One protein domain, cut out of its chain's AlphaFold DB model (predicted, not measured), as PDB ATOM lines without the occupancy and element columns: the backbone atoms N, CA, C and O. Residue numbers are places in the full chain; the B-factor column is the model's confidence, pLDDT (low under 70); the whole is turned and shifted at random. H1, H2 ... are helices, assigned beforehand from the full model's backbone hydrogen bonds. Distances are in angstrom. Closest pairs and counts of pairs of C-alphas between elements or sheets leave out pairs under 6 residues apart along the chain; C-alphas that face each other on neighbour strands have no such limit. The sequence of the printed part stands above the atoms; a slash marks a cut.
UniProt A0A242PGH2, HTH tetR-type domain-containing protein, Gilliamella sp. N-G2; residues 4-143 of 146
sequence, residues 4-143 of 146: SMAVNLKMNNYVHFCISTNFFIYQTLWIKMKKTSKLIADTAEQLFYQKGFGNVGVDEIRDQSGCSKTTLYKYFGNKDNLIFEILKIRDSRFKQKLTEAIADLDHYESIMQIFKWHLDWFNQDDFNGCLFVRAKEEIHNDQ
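Overview. This is residues 4 to 143 of the 146 residues of the protein "HTH tetR-type domain-containing protein" of Gilliamella sp. N-G2 (UniProt A0A242PGH2). One long helix, H6, runs along the longest axis; near its first end H3 packs on it in a crossed cluster with H4 and H5, and from its other end the hairpin partner H7 folds back as a V. H2 crosses H6, H8 runs close to it, and H1 lies off to one side. The printed part has 140 residues with eight named helices, H1 to H8 in order, and no named strand: all helix. It is compact, radius of gyration of the C-alphas 16.4 A, spanning 50 by 34 by 32 A.

Arrangement. Start at H1, residues 4 to 17, which touches no helix but is near H6, residues 79 to 102. H2, residues 25 to 31, touches residues 89 to 92 of H6 alone, about perpendicular at 78 degrees; look at C-alphas 27 and 92, the closest, 6.9 A apart. H3, residues 35 to 51, touches H6 with residues 41 to 45 alone, at 88 degrees, about perpendicular; closest are C-alphas 41 and 86, 6.1 A. H4, residues 58 to 65, touches H3 at C-alphas 61 and 44, the closest, 5.7 A. H5, residues 69 to 76, touches H4, closest C-alphas 69 and 62, 6.0 A. H7, residues 107 to 122, forms a hairpin with H6, closest C-alphas 110 and 102, 5.4 A. H8, residues 131 to 141, is close to H6 but not clearly touching, closest C-alphas 132 and 87, 6.9 A. Every O i to N i+4 pair is within hydrogen-bond range in H3, H4, H5 and H6; H1 has 9 of 10, H7 11 of 12, H8 6 of 7, and H2 0 of 3, with 1 of 4 O i to N i+3 pairs.

Along the chain. Find C-alpha 4 at (-5.668, 28.934, 99.908), where H1 begins its 19.7 A. H3 is 24.2 A long, H7 23.3 A. H6 runs 34.8 A from C-alpha 79 at (7.180, 26.655, 101.281). H8 ends at C-alpha 141, (-3.159, 21.027, 111.216).

Size, cuts and confidence. C-alphas 70 and 108 are farthest apart, 50.8 A. The printed part has no cut and no long link. The model's pLDDT is under 70 at residues 4 to 33 and 140 to 143.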
ATOM      1  N   SER A   4      -5.512  30.126  99.066       37.47
ATOM      2  CA  SER A   4      -5.668  28.934  99.908       37.47
ATOM      3  C   SER A   4      -6.711  27.920  99.405       37.47
ATOM      4  O   SER A   4      -6.503  26.714  99.551       37.47
ATOM      5  N   MET A   5      -7.799  28.355  98.752       36.12
ATOM      6  CA  MET A   5      -8.782  27.424  98.166       36.12
ATOM      7  C   MET A   5      -8.240  26.731  96.907       36.12
ATOM      8  O   MET A   5      -8.586  25.581  96.635       36.12
ATOM      9  N   ALA A   6      -7.352  27.395  96.159       42.97
ATOM     10  CA  ALA A   6      -6.761  26.849  94.939       42.97
ATOM     11  C   ALA A   6      -5.729  25.741  95.228       42.97
ATOM     12  O   ALA A   6      -5.599  24.806  94.437       42.97
ATOM     13  N   VAL A   7      -5.022  25.812  96.363       41.34
ATOM     14  CA  VAL A   7      -4.064  24.776  96.792       41.34
ATOM     15  C   VAL A   7      -4.791  23.545  97.341       41.34
ATOM     16  O   VAL A   7      -4.469  22.426  96.948       41.34
ATOM     17  N   ASN A   8      -5.844  23.739  98.143       35.47
ATOM     18  CA  ASN A   8      -6.667  22.643  98.668       35.47
ATOM     19  C   ASN A   8      -7.373  21.851  97.554       35.47
ATOM     20  O   ASN A   8      -7.342  20.622  97.551       35.47
ATOM     21  N   LEU A   9      -7.932  22.532  96.545       44.09
ATOM     22  CA  LEU A   9      -8.494  21.869  95.360       44.09
ATOM     23  C   LEU A   9      -7.432  21.119  94.541       44.09
ATOM     24  O   LEU A   9      -7.744  20.079  93.964       44.09
ATOM     25  N   LYS A  10      -6.180  21.598  94.498       46.28
ATOM     26  CA  LYS A  10      -5.069  20.909  93.817       46.28
ATOM     27  C   LYS A  10      -4.590  19.672  94.573       46.28
ATOM     28  O   LYS A  10      -4.348  18.659  93.928       46.28
ATOM     29  N   MET A  11      -4.486  19.726  95.901       41.56
ATOM     30  CA  MET A  11      -4.060  18.591  96.731       41.56
ATOM     31  C   MET A  11      -5.140  17.513  96.837       41.56
ATOM     32  O   MET A  11      -4.832  16.339  96.655       41.56
ATOM     33  N   ASN A  12      -6.404  17.897  97.045       39.34
ATOM     34  CA  ASN A  12      -7.511  16.948  97.187       39.34
ATOM     35  C   ASN A  12      -7.832  16.239  95.855       39.34
ATOM     36  O   ASN A  12      -8.118  15.044  95.834       39.34
ATOM     37  N   ASN A  13      -7.657  16.930  94.720       41.41
ATOM     38  CA  ASN A  13      -7.660  16.270  93.414       41.41
ATOM     39  C   ASN A  13      -6.399  15.433  93.167       41.41
ATOM     40  O   ASN A  13      -6.489  14.461  92.437       41.41
ATOM     41  N   TYR A  14      -5.241  15.727  93.766       42.22
ATOM     42  CA  TYR A  14      -4.017  14.945  93.532       42.22
ATOM     43  C   TYR A  14      -4.117  13.513  94.071       42.22
ATOM     44  O   TYR A  14      -3.663  12.575  93.417       42.22
ATOM     45  N   VAL A  15      -4.763  13.332  95.228       37.38
ATOM     46  CA  VAL A  15      -4.964  12.001  95.830       37.38
ATOM     47  C   VAL A  15      -5.976  11.172  95.029       37.38
ATOM     48  O   VAL A  15      -5.813   9.962  94.903       37.38
ATOM     49  N   HIS A  16      -6.975  11.822  94.420       35.22
ATOM     50  CA  HIS A  16      -8.002  11.171  93.593       35.22
ATOM     51  C   HIS A  16      -7.575  10.990  92.116       35.22
ATOM     52  O   HIS A  16      -8.025  10.070  91.441       35.22
ATOM     53  N   PHE A  17      -6.668  11.832  91.608       36.06
ATOM     54  CA  PHE A  17      -6.177  11.835  90.220       36.06
ATOM     55  C   PHE A  17      -4.976  10.904  89.990       36.06
ATOM     56  O   PHE A  17      -4.679  10.539  88.852       36.06
ATOM     57  N   CYS A  18      -4.298  10.459  91.054       33.78
ATOM     58  CA  CYS A  18      -3.169   9.530  90.947       33.78
ATOM     59  C   CYS A  18      -3.525   8.162  90.337       33.78
ATOM     60  O   CYS A  18      -2.605   7.431  89.970       33.78
ATOM     61  N   ILE A  19      -4.815   7.836  90.196       38.38
ATOM     62  CA  ILE A  19      -5.293   6.540  89.700       38.38
ATOM     63  C   ILE A  19      -5.618   6.571  88.191       38.38
ATOM     64  O   ILE A  19      -5.694   5.508  87.586       38.38
ATOM     65  N   SER A  20      -5.778   7.736  87.534       41.06
ATOM     66  CA  SER A  20      -6.551   7.745  86.278       41.06
ATOM     67  C   SER A  20      -5.965   8.340  84.999       41.06
ATOM     68  O   SER A  20      -6.698   8.240  84.030       41.06
ATOM     69  N   THR A  21      -4.752   8.919  84.907       47.44
ATOM     70  CA  THR A  21      -3.986   9.145  83.630       47.44
ATOM     71  C   THR A  21      -2.982  10.303  83.740       47.44
ATOM     72  O   THR A  21      -3.312  11.434  83.402       47.44
ATOM     73  N   ASN A  22      -1.724  10.066  84.145       48.25
ATOM     74  CA  ASN A  22      -0.606  10.942  83.723       48.25
ATOM     75  C   ASN A  22       0.784  10.371  84.052       48.25
ATOM     76  O   ASN A  22       1.587  10.978  84.755       48.25
ATOM     77  N   PHE A  23       1.083   9.188  83.519       47.31
ATOM     78  CA  PHE A  23       2.390   8.536  83.666       47.31
ATOM     79  C   PHE A  23       3.527   9.270  82.911       47.31
ATOM     80  O   PHE A  23       4.656   9.296  83.381       47.31
ATOM     81  N   PHE A  24       3.239   9.950  81.791       43.16
ATOM     82  CA  PHE A  24       4.284  10.485  80.897       43.16
ATOM     83  C   PHE A  24       4.682  11.959  81.110       43.16
ATOM     84  O   PHE A  24       5.801  12.349  80.771       43.16
ATOM     85  N   ILE A  25       3.812  12.805  81.673       47.81
ATOM     86  CA  ILE A  25       4.084  14.256  81.760       47.81
ATOM     87  C   ILE A  25       5.087  14.588  82.879       47.81
ATOM     88  O   ILE A  25       5.892  15.509  82.749       47.81
ATOM     89  N   TYR A  26       5.090  13.827  83.975       48.72
ATOM     90  CA  TYR A  26       5.887  14.177  85.155       48.72
ATOM     91  C   TYR A  26       7.355  13.739  85.069       48.72
ATOM     92  O   TYR A  26       8.226  14.433  85.597       48.72
ATOM     93  N   GLN A  27       7.657  12.664  84.332       43.59
ATOM     94  CA  GLN A  27       9.024  12.148  84.196       43.59
ATOM     95  C   GLN A  27       9.934  13.096  83.391       43.59
ATOM     96  O   GLN A  27      11.104  13.277  83.725       43.59
ATOM     97  N   THR A  28       9.390  13.789  82.385       37.97
ATOM     98  CA  THR A  28      10.136  14.773  81.577       37.97
ATOM     99  C   THR A  28      10.310  16.127  82.271       37.97
ATOM    100  O   THR A  28      11.330  16.790  82.064       37.97
ATOM    101  N   LEU A  29       9.375  16.541  83.135       46.81
ATOM    102  CA  LEU A  29       9.488  17.805  83.874       46.81
ATOM    103  C   LEU A  29      10.660  17.806  84.871       46.81
ATOM    104  O   LEU A  29      11.335  18.827  85.012       46.81
ATOM    105  N   TRP A  30      10.950  16.674  85.521       44.59
ATOM    106  CA  TRP A  30      12.055  16.571  86.484       44.59
ATOM    107  C   TRP A  30      13.433  16.594  85.817       44.59
ATOM    108  O   TRP A  30      14.349  17.256  86.307       44.59
ATOM    109  N   ILE A  31      13.554  15.964  84.642       48.41
ATOM    110  CA  ILE A  31      14.762  15.994  83.796       48.41
ATOM    111  C   ILE A  31      15.109  17.439  83.379       48.41
ATOM    112  O   ILE A  31      16.264  17.744  83.083       48.41
ATOM    113  N   LYS A  32      14.136  18.361  83.427       53.75
ATOM    114  CA  LYS A  32      14.305  19.780  83.089       53.75
ATOM    115  C   LYS A  32      14.442  20.716  84.301       53.75
ATOM    116  O   LYS A  32      14.417  21.936  84.123       53.75
ATOM    117  N   MET A  33      14.603  20.201  85.526       66.44
ATOM    118  CA  MET A  33      14.939  21.059  86.670       66.44
ATOM    119  C   MET A  33      16.372  21.581  86.570       66.44
ATOM    120  O   MET A  33      17.312  20.855  86.246       66.44
ATOM    121  N   LYS A  34      16.563  22.858  86.910       80.88
ATOM    122  CA  LYS A  34      17.909  23.424  87.032       80.88
ATOM    123  C   LYS A  34      18.615  22.768  88.221       80.88
ATOM    124  O   LYS A  34      17.993  22.513  89.249       80.88
ATOM    125  N   LYS A  35      19.935  22.572  88.121       88.25
ATOM    126  CA  LYS A  35      20.772  21.973  89.183       88.25
ATOM    127  C   LYS A  35      20.481  22.564  90.573       88.25
ATOM    128  O   LYS A  35      20.389  21.831  91.549       88.25
ATOM    129  N   THR A  36      20.270  23.879  90.643       92.44
ATOM    130  CA  THR A  36      19.947  24.596  91.883       92.44
ATOM    131  C   THR A  36      18.566  24.258  92.449       92.44
ATOM    132  O   THR A  36      18.452  24.049  93.650       92.44
ATOM    133  N   SER A  37      17.510  24.185  91.625       92.31
ATOM    134  CA  SER A  37      16.169  23.847  92.128       92.31
ATOM    135  C   SER A  37      16.117  22.401  92.610       92.31
ATOM    136  O   SER A  37      15.524  22.124  93.645       92.31
ATOM    137  N   LYS A  38      16.813  21.498  91.908       92.50
ATOM    138  CA  LYS A  38      16.980  20.110  92.342       92.50
ATOM    139  C   LYS A  38      17.672  20.013  93.702       92.50
ATOM    140  O   LYS A  38      17.150  19.345  94.580       92.50
ATOM    141  N   LEU A  39      18.790  20.719  93.891       95.00
ATOM    142  CA  LEU A  39      19.509  20.734  95.169       95.00
ATOM    143  C   LEU A  39      18.613  21.204  96.323       95.00
ATOM    144  O   LEU A  39      18.593  20.577  97.377       95.00
ATOM    145  N   ILE A  40      17.844  22.275  96.111       96.44
ATOM    146  CA  ILE A  40      16.899  22.787  97.110       96.44
ATOM    147  C   ILE A  40      15.824  21.742  97.430       96.44
ATOM    148  O   ILE A  40      15.571  21.485  98.603       96.44
ATOM    149  N   ALA A  41      15.212  21.133  96.408       95.50
ATOM    150  CA  ALA A  41      14.161  20.134  96.591       95.50
ATOM    151  C   ALA A  41      14.670  18.877  97.310       95.50
ATOM    152  O   ALA A  41      14.024  18.421  98.247       95.50
ATOM    153  N   ASP A  42      15.838  18.360  96.920       95.44
ATOM    154  CA  ASP A  42      16.440  17.175  97.539       95.44
ATOM    155  C   ASP A  42      16.815  17.457  99.011       95.44
ATOM    156  O   ASP A  42      16.516  16.652  99.892       95.44
ATOM    157  N   THR A  43      17.399  18.630  99.299       97.75
ATOM    158  CA  THR A  43      17.751  19.042 100.674       97.75
ATOM    159  C   THR A  43      16.502  19.201 101.542       97.75
ATOM    160  O   THR A  43      16.442  18.712 102.669       97.75
ATOM    161  N   ALA A  44      15.476  19.869 101.013       97.31
ATOM    162  CA  ALA A  44      14.220  20.065 101.719       97.31
ATOM    163  C   ALA A  44      13.479  18.741 101.952       97.31
ATOM    164  O   ALA A  44      12.969  18.533 103.046       97.31
ATOM    165  N   GLU A  45      13.464  17.818 100.980       96.31
ATOM    166  CA  GLU A  45      12.871  16.488 101.159       96.31
ATOM    167  C   GLU A  45      13.531  15.736 102.316       96.31
ATOM    168  O   GLU A  45      12.821  15.180 103.150       96.31
ATOM    169  N   GLN A  46      14.865  15.741 102.398       95.88
ATOM    170  CA  GLN A  46      15.594  15.090 103.492       95.88
ATOM    171  C   GLN A  46      15.227  15.692 104.852       95.88
ATOM    172  O   GLN A  46      14.925  14.955 105.792       95.88
ATOM    173  N   LEU A  47      15.192  17.024 104.944       96.69
ATOM    174  CA  LEU A  47      14.813  17.719 106.173       96.69
ATOM    175  C   LEU A  47      13.368  17.414 106.575       96.69
ATOM    176  O   LEU A  47      13.124  17.054 107.725       96.69
ATOM    177  N   PHE A  48      12.417  17.492 105.641       95.62
ATOM    178  CA  PHE A  48      11.015  17.164 105.910       95.62
ATOM    179  C   PHE A  48      10.843  15.700 106.312       95.62
ATOM    180  O   PHE A  48      10.090  15.405 107.239       95.62
ATOM    181  N   TYR A  49      11.572  14.784 105.672       93.69
ATOM    182  CA  TYR A  49      11.526  13.369 106.017       93.69
ATOM    183  C   TYR A  49      12.011  13.119 107.446       93.69
ATOM    184  O   TYR A  49      11.381  12.364 108.179       93.69
ATOM    185  N   GLN A  50      13.075  13.794 107.884       93.31
ATOM    186  CA  GLN A  50      13.642  13.615 109.223       93.31
ATOM    187  C   GLN A  50      12.849  14.347 110.313       93.31
ATOM    188  O   GLN A  50      12.615  13.788 111.381       93.31
ATOM    189  N   LYS A  51      12.433  15.589 110.053       93.50
ATOM    190  CA  LYS A  51      11.965  16.523 111.092       93.50
ATOM    191  C   LYS A  51      10.484  16.880 110.987       93.50
ATOM    192  O   LYS A  51       9.938  17.443 111.930       93.50
ATOM    193  N   GLY A  52       9.826  16.533 109.883       91.56
ATOM    194  CA  GLY A  52       8.459  16.960 109.580       91.56
ATOM    195  C   GLY A  52       8.405  18.293 108.841       91.56
ATOM    196  O   GLY A  52       9.383  19.037 108.759       91.56
ATOM    197  N   PHE A  53       7.244  18.588 108.275       91.12
ATOM    198  CA  PHE A  53       6.975  19.797 107.510       91.12
ATOM    199  C   PHE A  53       6.871  21.018 108.412       91.12
ATOM    200  O   PHE A  53       7.451  22.049 108.077       91.12
ATOM    201  N   GLY A  54       6.187  20.910 109.556       88.94
ATOM    202  CA  GLY A  54       5.993  22.036 110.480       88.94
ATOM    203  C   GLY A  54       7.307  22.549 111.080       88.94
ATOM    204  O   GLY A  54       7.563  23.751 111.103       88.94
ATOM    205  N   ASN A  55       8.200  21.630 111.461       92.38
ATOM    206  CA  ASN A  55       9.441  21.957 112.175       92.38
ATOM    207  C   ASN A  55      10.553  22.531 111.285       92.38
ATOM    208  O   ASN A  55      11.496  23.127 111.798       92.38
ATOM    209  N   VAL A  56      10.472  22.353 109.964       95.50
ATOM    210  CA  VAL A  56      11.524  22.786 109.033       95.50
ATOM    211  C   VAL A  56      11.187  24.152 108.447       95.50
ATOM    212  O   VAL A  56      10.213  24.325 107.709       95.50
ATOM    213  N   GLY A  57      12.026  25.141 108.744       94.62
ATOM    214  CA  GLY A  57      11.916  26.495 108.202       94.62
ATOM    215  C   GLY A  57      12.639  26.678 106.863       94.62
ATOM    216  O   GLY A  57      13.561  25.944 106.514       94.62
ATOM    217  N   VAL A  58      12.280  27.733 106.123       95.19
ATOM    218  CA  VAL A  58      12.992  28.123 104.888       95.19
ATOM    219  C   VAL A  58      14.440  28.555 105.178       95.19
ATOM    220  O   VAL A  58      15.311  28.384 104.329       95.19
ATOM    221  N   ASP A  59      14.716  29.092 106.372       96.62
ATOM    222  CA  ASP A  59      16.082  29.373 106.843       96.62
ATOM    223  C   ASP A  59      16.939  28.112 106.928       96.62
ATOM    224  O   ASP A  59      18.054  28.095 106.423       96.62
ATOM    225  N   GLU A  60      16.400  27.039 107.496       97.94
ATOM    226  CA  GLU A  60      17.135  25.789 107.645       97.94
ATOM    227  C   GLU A  60      17.434  25.148 106.285       97.94
ATOM    228  O   GLU A  60      18.551  24.702 106.030       97.94
ATOM    229  N   ILE A  61      16.467  25.187 105.362       97.44
ATOM    230  CA  ILE A  61      16.671  24.724 103.984       97.44
ATOM    231  C   ILE A  61      17.752  25.561 103.288       97.44
ATOM    232  O   ILE A  61      18.590  25.002 102.578       97.44
ATOM    233  N   ARG A  62      17.770  26.889 103.483       96.38
ATOM    234  CA  ARG A  62      18.838  27.769 102.971       96.38
ATOM    235  C   ARG A  62      20.196  27.326 103.508       96.38
ATOM    236  O   ARG A  62      21.121  27.156 102.718       96.38
ATOM    237  N   ASP A  63      20.304  27.143 104.819       97.31
ATOM    238  CA  ASP A  63      21.577  26.849 105.482       97.31
ATOM    239  C   ASP A  63      22.146  25.498 105.044       97.31
ATOM    240  O   ASP A  63      23.337  25.400 104.761       97.31
ATOM    241  N   GLN A  64      21.293  24.483 104.892       97.81
ATOM    242  CA  GLN A  64      21.715  23.145 104.470       97.81
ATOM    243  C   GLN A  64      21.968  23.039 102.958       97.81
ATOM    244  O   GLN A  64      22.896  22.359 102.529       97.81
ATOM    245  N   SER A  65      21.172  23.721 102.127       96.25
ATOM    246  CA  SER A  65      21.338  23.670 100.663       96.25
ATOM    247  C   SER A  65      22.414  24.623 100.128       96.25
ATOM    248  O   SER A  65      22.769  24.550  98.950       96.25
ATOM    249  N   GLY A  66      22.874  25.578 100.945       95.62
ATOM    250  CA  GLY A  66      23.760  26.673 100.532       95.62
ATOM    251  C   GLY A  66      23.124  27.660  99.540       95.62
ATOM    252  O   GLY A  66      23.798  28.557  99.031       95.62
ATOM    253  N   CYS A  67      21.832  27.513  99.230       95.81
ATOM    254  CA  CYS A  67      21.111  28.362  98.287       95.81
ATOM    255  C   CYS A  67      20.378  29.485  99.022       95.81
ATOM    256  O   CYS A  67      19.743  29.250 100.042       95.81
ATOM    257  N   SER A  68      20.387  30.707  98.479       95.31
ATOM    258  CA  SER A  68      19.695  31.839  99.115       95.31
ATOM    259  C   SER A  68      18.169  31.649  99.179       95.31
ATOM    260  O   SER A  68      17.573  31.026  98.294       95.31
ATOM    261  N   LYS A  69      17.503  32.282 100.158       95.25
ATOM    262  CA  LYS A  69      16.027  32.326 100.219       95.25
ATOM    263  C   LYS A  69      15.412  32.907  98.948       95.25
ATOM    264  O   LYS A  69      14.425  32.382  98.448       95.25
ATOM    265  N   THR A  70      16.015  33.959  98.394       95.56
ATOM    266  CA  THR A  70      15.570  34.575  97.137       95.56
ATOM    267  C   THR A  70      15.600  33.569  95.990       95.56
ATOM    268  O   THR A  70      14.685  33.530  95.175       95.56
ATOM    269  N   THR A  71      16.623  32.715  95.933       93.56
ATOM    270  CA  THR A  71      16.718  31.636  94.945       93.56
ATOM    271  C   THR A  71      15.642  30.576  95.162       93.56
ATOM    272  O   THR A  71      15.010  30.161  94.194       93.56
ATOM    273  N   LEU A  72      15.400  30.174  96.411       93.50
ATOM    274  CA  LEU A  72      14.334  29.234  96.760       93.50
ATOM    275  C   LEU A  72      12.962  29.770  96.341       93.50
ATOM    276  O   LEU A  72      12.269  29.117  95.565       93.50
ATOM    277  N   TYR A  73      12.603  30.984  96.756       94.38
ATOM    278  CA  TYR A  73      11.325  31.593  96.383       94.38
ATOM    279  C   TYR A  73      11.220  31.887  94.884       94.38
ATOM    280  O   TYR A  73      10.138  31.785  94.320       94.38
ATOM    281  N   LYS A  74      12.330  32.153  94.190       92.81
ATOM    282  CA  LYS A  74      12.323  32.267  92.725       92.81
ATOM    283  C   LYS A  74      11.906  30.964  92.034       92.81
ATOM    284  O   LYS A  74      11.257  31.026  90.995       92.81
ATOM    285  N   TYR A  75      12.314  29.808  92.557       91.69
ATOM    286  CA  TYR A  75      11.975  28.512  91.962       91.69
ATOM    287  C   TYR A  75      10.622  27.979  92.423       91.69
ATOM    288  O   TYR A  75       9.901  27.396  91.619       91.69
ATOM    289  N   PHE A  76      10.289  28.175  93.696       92.06
ATOM    290  CA  PHE A  76       9.154  27.507  94.328       92.06
ATOM    291  C   PHE A  76       8.061  28.465  94.800       92.06
ATOM    292  O   PHE A  76       6.989  28.004  95.154       92.06
ATOM    293  N   GLY A  77       8.274  29.779  94.797       93.25
ATOM    294  CA  GLY A  77       7.294  30.774  95.243       93.25
ATOM    295  C   GLY A  77       7.150  30.840  96.763       93.25
ATOM    296  O   GLY A  77       7.428  31.874  97.358       93.25
ATOM    297  N   ASN A  78       6.765  29.733  97.400       91.44
ATOM    298  CA  ASN A  78       6.595  29.602  98.847       91.44
ATOM    299  C   ASN A  78       6.931  28.172  99.332       91.44
ATOM    300  O   ASN A  78       7.274  27.295  98.536       91.44
ATOM    301  N   LYS A  79       6.876  27.953 100.654       92.00
ATOM    302  CA  LYS A  79       7.180  26.655 101.281       92.00
ATOM    303  C   LYS A  79       6.163  25.578 100.885       92.00
ATOM    304  O   LYS A  79       6.572  24.466 100.571       92.00
ATOM    305  N   ASP A  80       4.879  25.911 100.822       90.62
ATOM    306  CA  ASP A  80       3.820  24.945 100.495       90.62
ATOM    307  C   ASP A  80       3.963  24.399  99.074       90.62
ATOM    308  O   ASP A  80       3.831  23.201  98.836       90.62
ATOM    309  N   ASN A  81       4.304  25.258  98.117       88.88
ATOM    310  CA  ASN A  81       4.537  24.846  96.741       88.88
ATOM    311  C   ASN A  81       5.856  24.069  96.592       88.88
ATOM    312  O   ASN A  81       5.918  23.137  95.794       88.88
ATOM    313  N   LEU A  82       6.884  24.370  97.398       92.81
ATOM    314  CA  LEU A  82       8.067  23.505  97.514       92.81
ATOM    315  C   LEU A  82       7.679  22.103  98.010       92.81
ATOM    316  O   LEU A  82       8.095  21.113  97.411       92.81
ATOM    317  N   ILE A  83       6.853  22.010  99.058       92.62
ATOM    318  CA  ILE A  83       6.354  20.734  99.587       92.62
ATOM    319  C   ILE A  83       5.565  19.977  98.515       92.62
ATOM    320  O   ILE A  83       5.832  18.802  98.270       92.62
ATOM    321  N   PHE A  84       4.633  20.652  97.838       88.94
ATOM    322  CA  PHE A  84       3.830  20.053  96.776       88.94
ATOM    323  C   PHE A  84       4.709  19.479  95.661       88.94
ATOM    324  O   PHE A  84       4.553  18.316  95.297       88.94
ATOM    325  N   GLU A  85       5.678  20.243  95.157       89.56
ATOM    326  CA  GLU A  85       6.575  19.763  94.103       89.56
ATOM    327  C   GLU A  85       7.462  18.597  94.576       89.56
ATOM    328  O   GLU A  85       7.634  17.629  93.833       89.56
ATOM    329  N   ILE A  86       7.940  18.599  95.825       92.69
ATOM    330  CA  ILE A  86       8.660  17.451  96.407       92.69
ATOM    331  C   ILE A  86       7.781  16.198  96.434       92.69
ATOM    332  O   ILE A  86       8.234  15.126  96.027       92.69
ATOM    333  N   LEU A  87       6.521  16.309  96.866       90.81
ATOM    334  CA  LEU A  87       5.599  15.171  96.919       90.81
ATOM    335  C   LEU A  87       5.333  14.592  95.524       90.81
ATOM    336  O   LEU A  87       5.313  13.375  95.363       90.81
ATOM    337  N   LYS A  88       5.214  15.433  94.492       87.75
ATOM    338  CA  LYS A  88       5.070  14.972  93.098       87.75
ATOM    339  C   LYS A  88       6.301  14.217  92.612       87.75
ATOM    340  O   LYS A  88       6.180  13.170  91.980       87.75
ATOM    341  N   ILE A  89       7.490  14.739  92.911       87.31
ATOM    342  CA  ILE A  89       8.760  14.099  92.550       87.31
ATOM    343  C   ILE A  89       8.886  12.753  93.261       87.31
ATOM    344  O   ILE A  89       9.300  11.756  92.662       87.31
ATOM    345  N   ARG A  90       8.512  12.706  94.539       89.94
ATOM    346  CA  ARG A  90       8.513  11.478  95.324       89.94
ATOM    347  C   ARG A  90       7.531  10.450  94.770       89.94
ATOM    348  O   ARG A  90       7.911   9.292  94.664       89.94
ATOM    349  N   ASP A  91       6.332  10.865  94.368       88.75
ATOM    350  CA  ASP A  91       5.310   9.991  93.772       88.75
ATOM    351  C   ASP A  91       5.820   9.385  92.462       88.75
ATOM    352  O   ASP A  91       5.775   8.172  92.267       88.75
ATOM    353  N   SER A  92       6.412  10.216  91.601       86.44
ATOM    354  CA  SER A  92       7.000   9.749  90.347       86.44
ATOM    355  C   SER A  92       8.139   8.754  90.580       86.44
ATOM    356  O   SER A  92       8.171   7.722  89.914       86.44
ATOM    357  N   ARG A  93       9.054   9.021  91.526       88.06
ATOM    358  CA  ARG A  93      10.137   8.080  91.876       88.06
ATOM    359  C   ARG A  93       9.601   6.787  92.479       88.06
ATOM    360  O   ARG A  93      10.136   5.725  92.186       88.06
ATOM    361  N   PHE A  94       8.574   6.874  93.321       88.31
ATOM    362  CA  PHE A  94       7.934   5.719  93.942       88.31
ATOM    363  C   PHE A  94       7.313   4.809  92.880       88.31
ATOM    364  O   PHE A  94       7.651   3.631  92.814       88.31
ATOM    365  N   LYS A  95       6.478   5.373  91.997       87.50
ATOM    366  CA  LYS A  95       5.843   4.644  90.890       87.50
ATOM    367  C   LYS A  95       6.875   4.033  89.956       87.50
ATOM    368  O   LYS A  95       6.772   2.855  89.651       87.50
ATOM    369  N   GLN A  96       7.889   4.806  89.566       87.69
ATOM    370  CA  GLN A  96       8.971   4.314  88.718       87.69
ATOM    371  C   GLN A  96       9.666   3.099  89.347       87.69
ATOM    372  O   GLN A  96       9.726   2.055  88.713       87.69
ATOM    373  N   LYS A  97      10.123   3.206  90.602       88.00
ATOM    374  CA  LYS A  97      10.806   2.100  91.293       88.00
ATOM    375  C   LYS A  97       9.922   0.868  91.455       88.00
ATOM    376  O   LYS A  97      10.422  -0.248  91.365       88.00
ATOM    377  N   LEU A  98       8.630   1.059  91.713       88.88
ATOM    378  CA  LEU A  98       7.690  -0.049  91.838       88.88
ATOM    379  C   LEU A  98       7.451  -0.733  90.488       88.88
ATOM    380  O   LEU A  98       7.478  -1.954  90.425       88.88
ATOM    381  N   THR A  99       7.259   0.043  89.415       89.88
ATOM    382  CA  THR A  99       7.120  -0.483  88.050       89.88
ATOM    383  C   THR A  99       8.379  -1.226  87.612       89.88
ATOM    384  O   THR A  99       8.269  -2.321  87.077       89.88
ATOM    385  N   GLU A 100       9.564  -0.678  87.886       89.75
ATOM    386  CA  GLU A 100      10.847  -1.342  87.625       89.75
ATOM    387  C   GLU A 100      10.974  -2.656  88.408       89.75
ATOM    388  O   GLU A 100      11.424  -3.653  87.855       89.75
ATOM    389  N   ALA A 101      10.529  -2.692  89.668       89.75
ATOM    390  CA  ALA A 101      10.614  -3.884  90.511       89.75
ATOM    391  C   ALA A 101       9.734  -5.054  90.036       89.75
ATOM    392  O   ALA A 101       9.979  -6.184  90.451       89.75
ATOM    393  N   ILE A 102       8.718  -4.799  89.205       93.62
ATOM    394  CA  ILE A 102       7.781  -5.822  88.708       93.62
ATOM    395  C   ILE A 102       7.826  -6.009  87.186       93.62
ATOM    396  O   ILE A 102       7.052  -6.800  86.661       93.62
ATOM    397  N   ALA A 103       8.687  -5.277  86.472       91.94
ATOM    398  CA  ALA A 103       8.630  -5.156  85.012       91.94
ATOM    399  C   ALA A 103       8.724  -6.500  84.267       91.94
ATOM    400  O   ALA A 103       8.061  -6.673  83.246       91.94
ATOM    401  N   ASP A 104       9.510  -7.437  84.801       92.06
ATOM    402  CA  ASP A 104       9.813  -8.727  84.170       92.06
ATOM    403  C   ASP A 104       9.164  -9.925  84.890       92.06
ATOM    404  O   ASP A 104       9.535 -11.072  84.643       92.06
ATOM    405  N   LEU A 105       8.219  -9.671  85.801       92.06
ATOM    406  CA  LEU A 105       7.552 -10.704  86.597       92.06
ATOM    407  C   LEU A 105       6.191 -11.085  86.016       92.06
ATOM    408  O   LEU A 105       5.507 -10.269  85.392       92.06
ATOM    409  N   ASP A 106       5.752 -12.316  86.277       93.38
ATOM    410  CA  ASP A 106       4.375 -12.693  85.974       93.38
ATOM    411  C   ASP A 106       3.363 -12.020  86.930       93.38
ATOM    412  O   ASP A 106       3.717 -11.337  87.899       93.38
ATOM    413  N   HIS A 107       2.065 -12.188  86.656       88.19
ATOM    414  CA  HIS A 107       1.000 -11.543  87.433       88.19
ATOM    415  C   HIS A 107       0.981 -11.962  88.913       88.19
ATOM    416  O   HIS A 107       0.690 -11.129  89.772       88.19
ATOM    417  N   TYR A 108       1.260 -13.229  89.225       93.56
ATOM    418  CA  TYR A 108       1.225 -13.731  90.600       93.56
ATOM    419  C   TYR A 108       2.486 -13.322  91.364       93.56
ATOM    420  O   TYR A 108       2.399 -12.873  92.511       93.56
ATOM    421  N   GLU A 109       3.645 -13.406  90.716       93.94
ATOM    422  CA  GLU A 109       4.930 -12.959  91.249       93.94
ATOM    423  C   GLU A 109       4.925 -11.454  91.531       93.94
ATOM    424  O   GLU A 109       5.372 -11.025  92.596       93.94
ATOM    425  N   SER A 110       4.331 -10.654  90.639       92.69
ATOM    426  CA  SER A 110       4.192  -9.203  90.803       92.69
ATOM    427  C   SER A 110       3.453  -8.828  92.085       92.69
ATOM    428  O   SER A 110       3.877  -7.917  92.797       92.69
ATOM    429  N   ILE A 111       2.369  -9.537  92.428       94.69
ATOM    430  CA  ILE A 111       1.606  -9.272  93.657       94.69
ATOM    431  C   ILE A 111       2.502  -9.475  94.880       94.69
ATOM    432  O   ILE A 111       2.580  -8.598  95.742       94.69
ATOM    433  N   MET A 112       3.210 -10.606  94.947       94.75
ATOM    434  CA  MET A 112       4.105 -10.891  96.067       94.75
ATOM    435  C   MET A 112       5.272  -9.898  96.124       94.75
ATOM    436  O   MET A 112       5.636  -9.422  97.201       94.75
ATOM    437  N   GLN A 113       5.820  -9.530  94.966       95.19
ATOM    438  CA  GLN A 113       6.904  -8.564  94.861       95.19
ATOM    439  C   GLN A 113       6.485  -7.169  95.334       95.19
ATOM    440  O   GLN A 113       7.281  -6.499  95.988       95.19
ATOM    441  N   ILE A 114       5.242  -6.738  95.087       93.38
ATOM    442  CA  ILE A 114       4.717  -5.470  95.617       93.38
ATOM    443  C   ILE A 114       4.736  -5.482  97.148       93.38
ATOM    444  O   ILE A 114       5.217  -4.521  97.753       93.38
ATOM    445  N   PHE A 115       4.255  -6.553  97.790       94.12
ATOM    446  CA  PHE A 115       4.283  -6.658  99.254       94.12
ATOM    447  C   PHE A 115       5.711  -6.679  99.789       94.12
ATOM    448  O   PHE A 115       6.028  -5.916 100.701       94.12
ATOM    449  N   LYS A 116       6.588  -7.494  99.192       94.69
ATOM    450  CA  LYS A 116       7.999  -7.565  99.577       94.69
ATOM    451  C   LYS A 116       8.683  -6.204  99.467       94.69
ATOM    452  O   LYS A 116       9.320  -5.773 100.416       94.69
ATOM    453  N   TRP A 117       8.485  -5.495  98.358       93.62
ATOM    454  CA  TRP A 117       9.066  -4.172  98.133       93.62
ATOM    455  C   TRP A 117       8.642  -3.156  99.208       93.62
ATOM    456  O   TRP A 117       9.461  -2.363  99.668       93.62
ATOM    457  N   HIS A 118       7.383  -3.205  99.660       91.75
ATOM    458  CA  HIS A 118       6.917  -2.363 100.768       91.75
ATOM    459  C   HIS A 118       7.515  -2.787 102.111       91.75
ATOM    460  O   HIS A 118       7.938  -1.925 102.875       91.75
ATOM    461  N   LEU A 119       7.574  -4.092 102.397       93.38
ATOM    462  CA  LEU A 119       8.188  -4.610 103.623       93.38
ATOM    463  C   LEU A 119       9.672  -4.241 103.705       93.38
ATOM    464  O   LEU A 119      10.128  -3.801 104.756       93.38
ATOM    465  N   ASP A 120      10.403  -4.354 102.597       92.88
ATOM    466  CA  ASP A 120      11.809  -3.962 102.507       92.88
ATOM    467  C   ASP A 120      11.986  -2.467 102.805       92.88
ATOM    468  O   ASP A 120      12.935  -2.092 103.485       92.88
ATOM    469  N   TRP A 121      11.066  -1.609 102.349       88.81
ATOM    470  CA  TRP A 121      11.076  -0.182 102.688       88.81
ATOM    471  C   TRP A 121      10.740   0.081 104.164       88.81
ATOM    472  O   TRP A 121      11.395   0.905 104.798       88.81
ATOM    473  N   PHE A 122       9.750  -0.616 104.728       91.69
ATOM    474  CA  PHE A 122       9.351  -0.458 106.133       91.69
ATOM    475  C   PHE A 122      10.412  -0.943 107.124       91.69
ATOM    476  O   PHE A 122      10.460  -0.448 108.245       91.69
ATOM    477  N   ASN A 123      11.258  -1.886 106.712       92.81
ATOM    478  CA  ASN A 123      12.317  -2.460 107.539       92.81
ATOM    479  C   ASN A 123      13.664  -1.719 107.425       92.81
ATOM    480  O   ASN A 123      14.667  -2.218 107.931       92.81
ATOM    481  N   GLN A 124      13.725  -0.563 106.756       91.12
ATOM    482  CA  GLN A 124      14.939   0.263 106.729       91.12
ATOM    483  C   GLN A 124      15.147   0.961 108.078       91.12
ATOM    484  O   GLN A 124      14.192   1.465 108.665       91.12
ATOM    485  N   ASP A 125      16.396   1.042 108.545       89.00
ATOM    486  CA  ASP A 125      16.741   1.672 109.833       89.00
ATOM    487  C   ASP A 125      16.334   3.155 109.905       89.00
ATOM    488  O   ASP A 125      16.068   3.688 110.982       89.00
ATOM    489  N   ASP A 126      16.282   3.832 108.757       86.38
ATOM    490  CA  ASP A 126      15.904   5.238 108.618       86.38
ATOM    491  C   ASP A 126      14.431   5.435 108.222       86.38
ATOM    492  O   ASP A 126      14.025   6.553 107.883       86.38
ATOM    493  N   PHE A 127      13.607   4.382 108.280       88.88
ATOM    494  CA  PHE A 127      12.187   4.482 107.968       88.88
ATOM    495  C   PHE A 127      11.472   5.427 108.944       88.88
ATOM    496  O   PHE A 127      11.245   5.115 110.109       88.88
ATOM    497  N   ASN A 128      11.048   6.586 108.433       89.00
ATOM    498  CA  ASN A 128      10.340   7.614 109.199       89.00
ATOM    499  C   ASN A 128       8.893   7.821 108.719       89.00
ATOM    500  O   ASN A 128       8.393   8.947 108.585       89.00
ATOM    501  N   GLY A 129       8.233   6.708 108.387       87.94
ATOM    502  CA  GLY A 129       6.873   6.696 107.863       87.94
ATOM    503  C   GLY A 129       6.764   7.118 106.396       87.94
ATOM    504  O   GLY A 129       7.741   7.387 105.689       87.94
ATOM    505  N   CYS A 130       5.521   7.183 105.917       87.94
ATOM    506  CA  CYS A 130       5.217   7.660 104.576       87.94
ATOM    507  C   CYS A 130       5.105   9.187 104.560       87.94
ATOM    508  O   CYS A 130       4.219   9.762 105.194       87.94
ATOM    509  N   LEU A 131       5.954   9.841 103.763       88.44
ATOM    510  CA  LEU A 131       5.962  11.298 103.637       88.44
ATOM    511  C   LEU A 131       4.604  11.867 103.173       88.44
ATOM    512  O   LEU A 131       4.237  12.961 103.585       88.44
ATOM    513  N   PHE A 132       3.828  11.121 102.375       88.56
ATOM    514  CA  PHE A 132       2.480  11.528 101.947       88.56
ATOM    515  C   PHE A 132       1.456  11.507 103.083       88.56
ATOM    516  O   PHE A 132       0.633  12.413 103.181       88.56
ATOM    517  N   VAL A 133       1.506  10.476 103.934       87.44
ATOM    518  CA  VAL A 133       0.601  10.349 105.087       87.44
ATOM    519  C   VAL A 133       0.868  11.490 106.064       87.44
ATOM    520  O   VAL A 133      -0.051  12.223 106.413       87.44
ATOM    521  N   ARG A 134       2.145  11.732 106.377       88.12
ATOM    522  CA  ARG A 134       2.568  12.840 107.242       88.12
ATOM    523  C   ARG A 134       2.216  14.205 106.663       88.12
ATOM    524  O   ARG A 134       1.742  15.071 107.383       88.12
ATOM    525  N   ALA A 135       2.381  14.396 105.351       87.06
ATOM    526  CA  ALA A 135       1.981  15.641 104.695       87.06
ATOM    527  C   ALA A 135       0.484  15.918 104.882       87.06
ATOM    528  O   ALA A 135       0.103  17.045 105.179       87.06
ATOM    529  N   LYS A 136      -0.366  14.894 104.747       84.12
ATOM    530  CA  LYS A 136      -1.810  15.026 104.971       84.12
ATOM    531  C   LYS A 136      -2.132  15.413 106.418       84.12
ATOM    532  O   LYS A 136      -3.036  16.211 106.634       84.12
ATOM    533  N   GLU A 137      -1.419  14.853 107.387       83.06
ATOM    534  CA  GLU A 137      -1.628  15.133 108.812       83.06
ATOM    535  C   GLU A 137      -1.139  16.535 109.203       83.06
ATOM    536  O   GLU A 137      -1.863  17.296 109.843       83.06
ATOM    537  N   GLU A 138       0.073  16.902 108.787       81.12
ATOM    538  CA  GLU A 138       0.739  18.132 109.221       81.12
ATOM    539  C   GLU A 138       0.228  19.373 108.469       81.12
ATOM    540  O   GLU A 138      -0.018  20.410 109.083       81.12
ATOM    541  N   ILE A 139      -0.015  19.273 107.156       72.31
ATOM    542  CA  ILE A 139      -0.456  20.420 106.338       72.31
ATOM    543  C   ILE A 139      -1.931  20.769 106.609       72.31
ATOM    544  O   ILE A 139      -2.341  21.912 106.415       72.31
ATOM    545  N   HIS A 140      -2.739  19.822 107.102       58.56
ATOM    546  CA  HIS A 140      -4.091  20.123 107.580       58.56
ATOM    547  C   HIS A 140      -4.107  20.810 108.954       58.56
ATOM    548  O   HIS A 140      -4.974  21.651 109.184       58.56
ATOM    549  N   ASN A 141      -3.164  20.495 109.849       53.00
ATOM    550  CA  ASN A 141      -3.159  21.027 111.216       53.00
ATOM    551  C   ASN A 141      -2.574  22.444 111.344       53.00
ATOM    552  O   ASN A 141      -2.994  23.182 112.232       53.00
ATOM    553  N   ASP A 142      -1.678  22.870 110.450       49.06
ATOM    554  CA  ASP A 142      -1.079  24.220 110.496       49.06
ATOM    555  C   ASP A 142      -2.076  25.354 110.159       49.06
ATOM    556  O   ASP A 142      -1.803  26.528 110.402       49.06
ATOM    557  N   GLN A 143      -3.265  25.023 109.640       43.41
ATOM    558  CA  GLN A 143      -4.342  25.993 109.384       43.41
ATOM    559  C   GLN A 143      -5.302  26.177 110.573       43.41
ATOM    560  O   GLN A 143      -6.204  27.006 110.492       43.41
TER     561      GLN A 143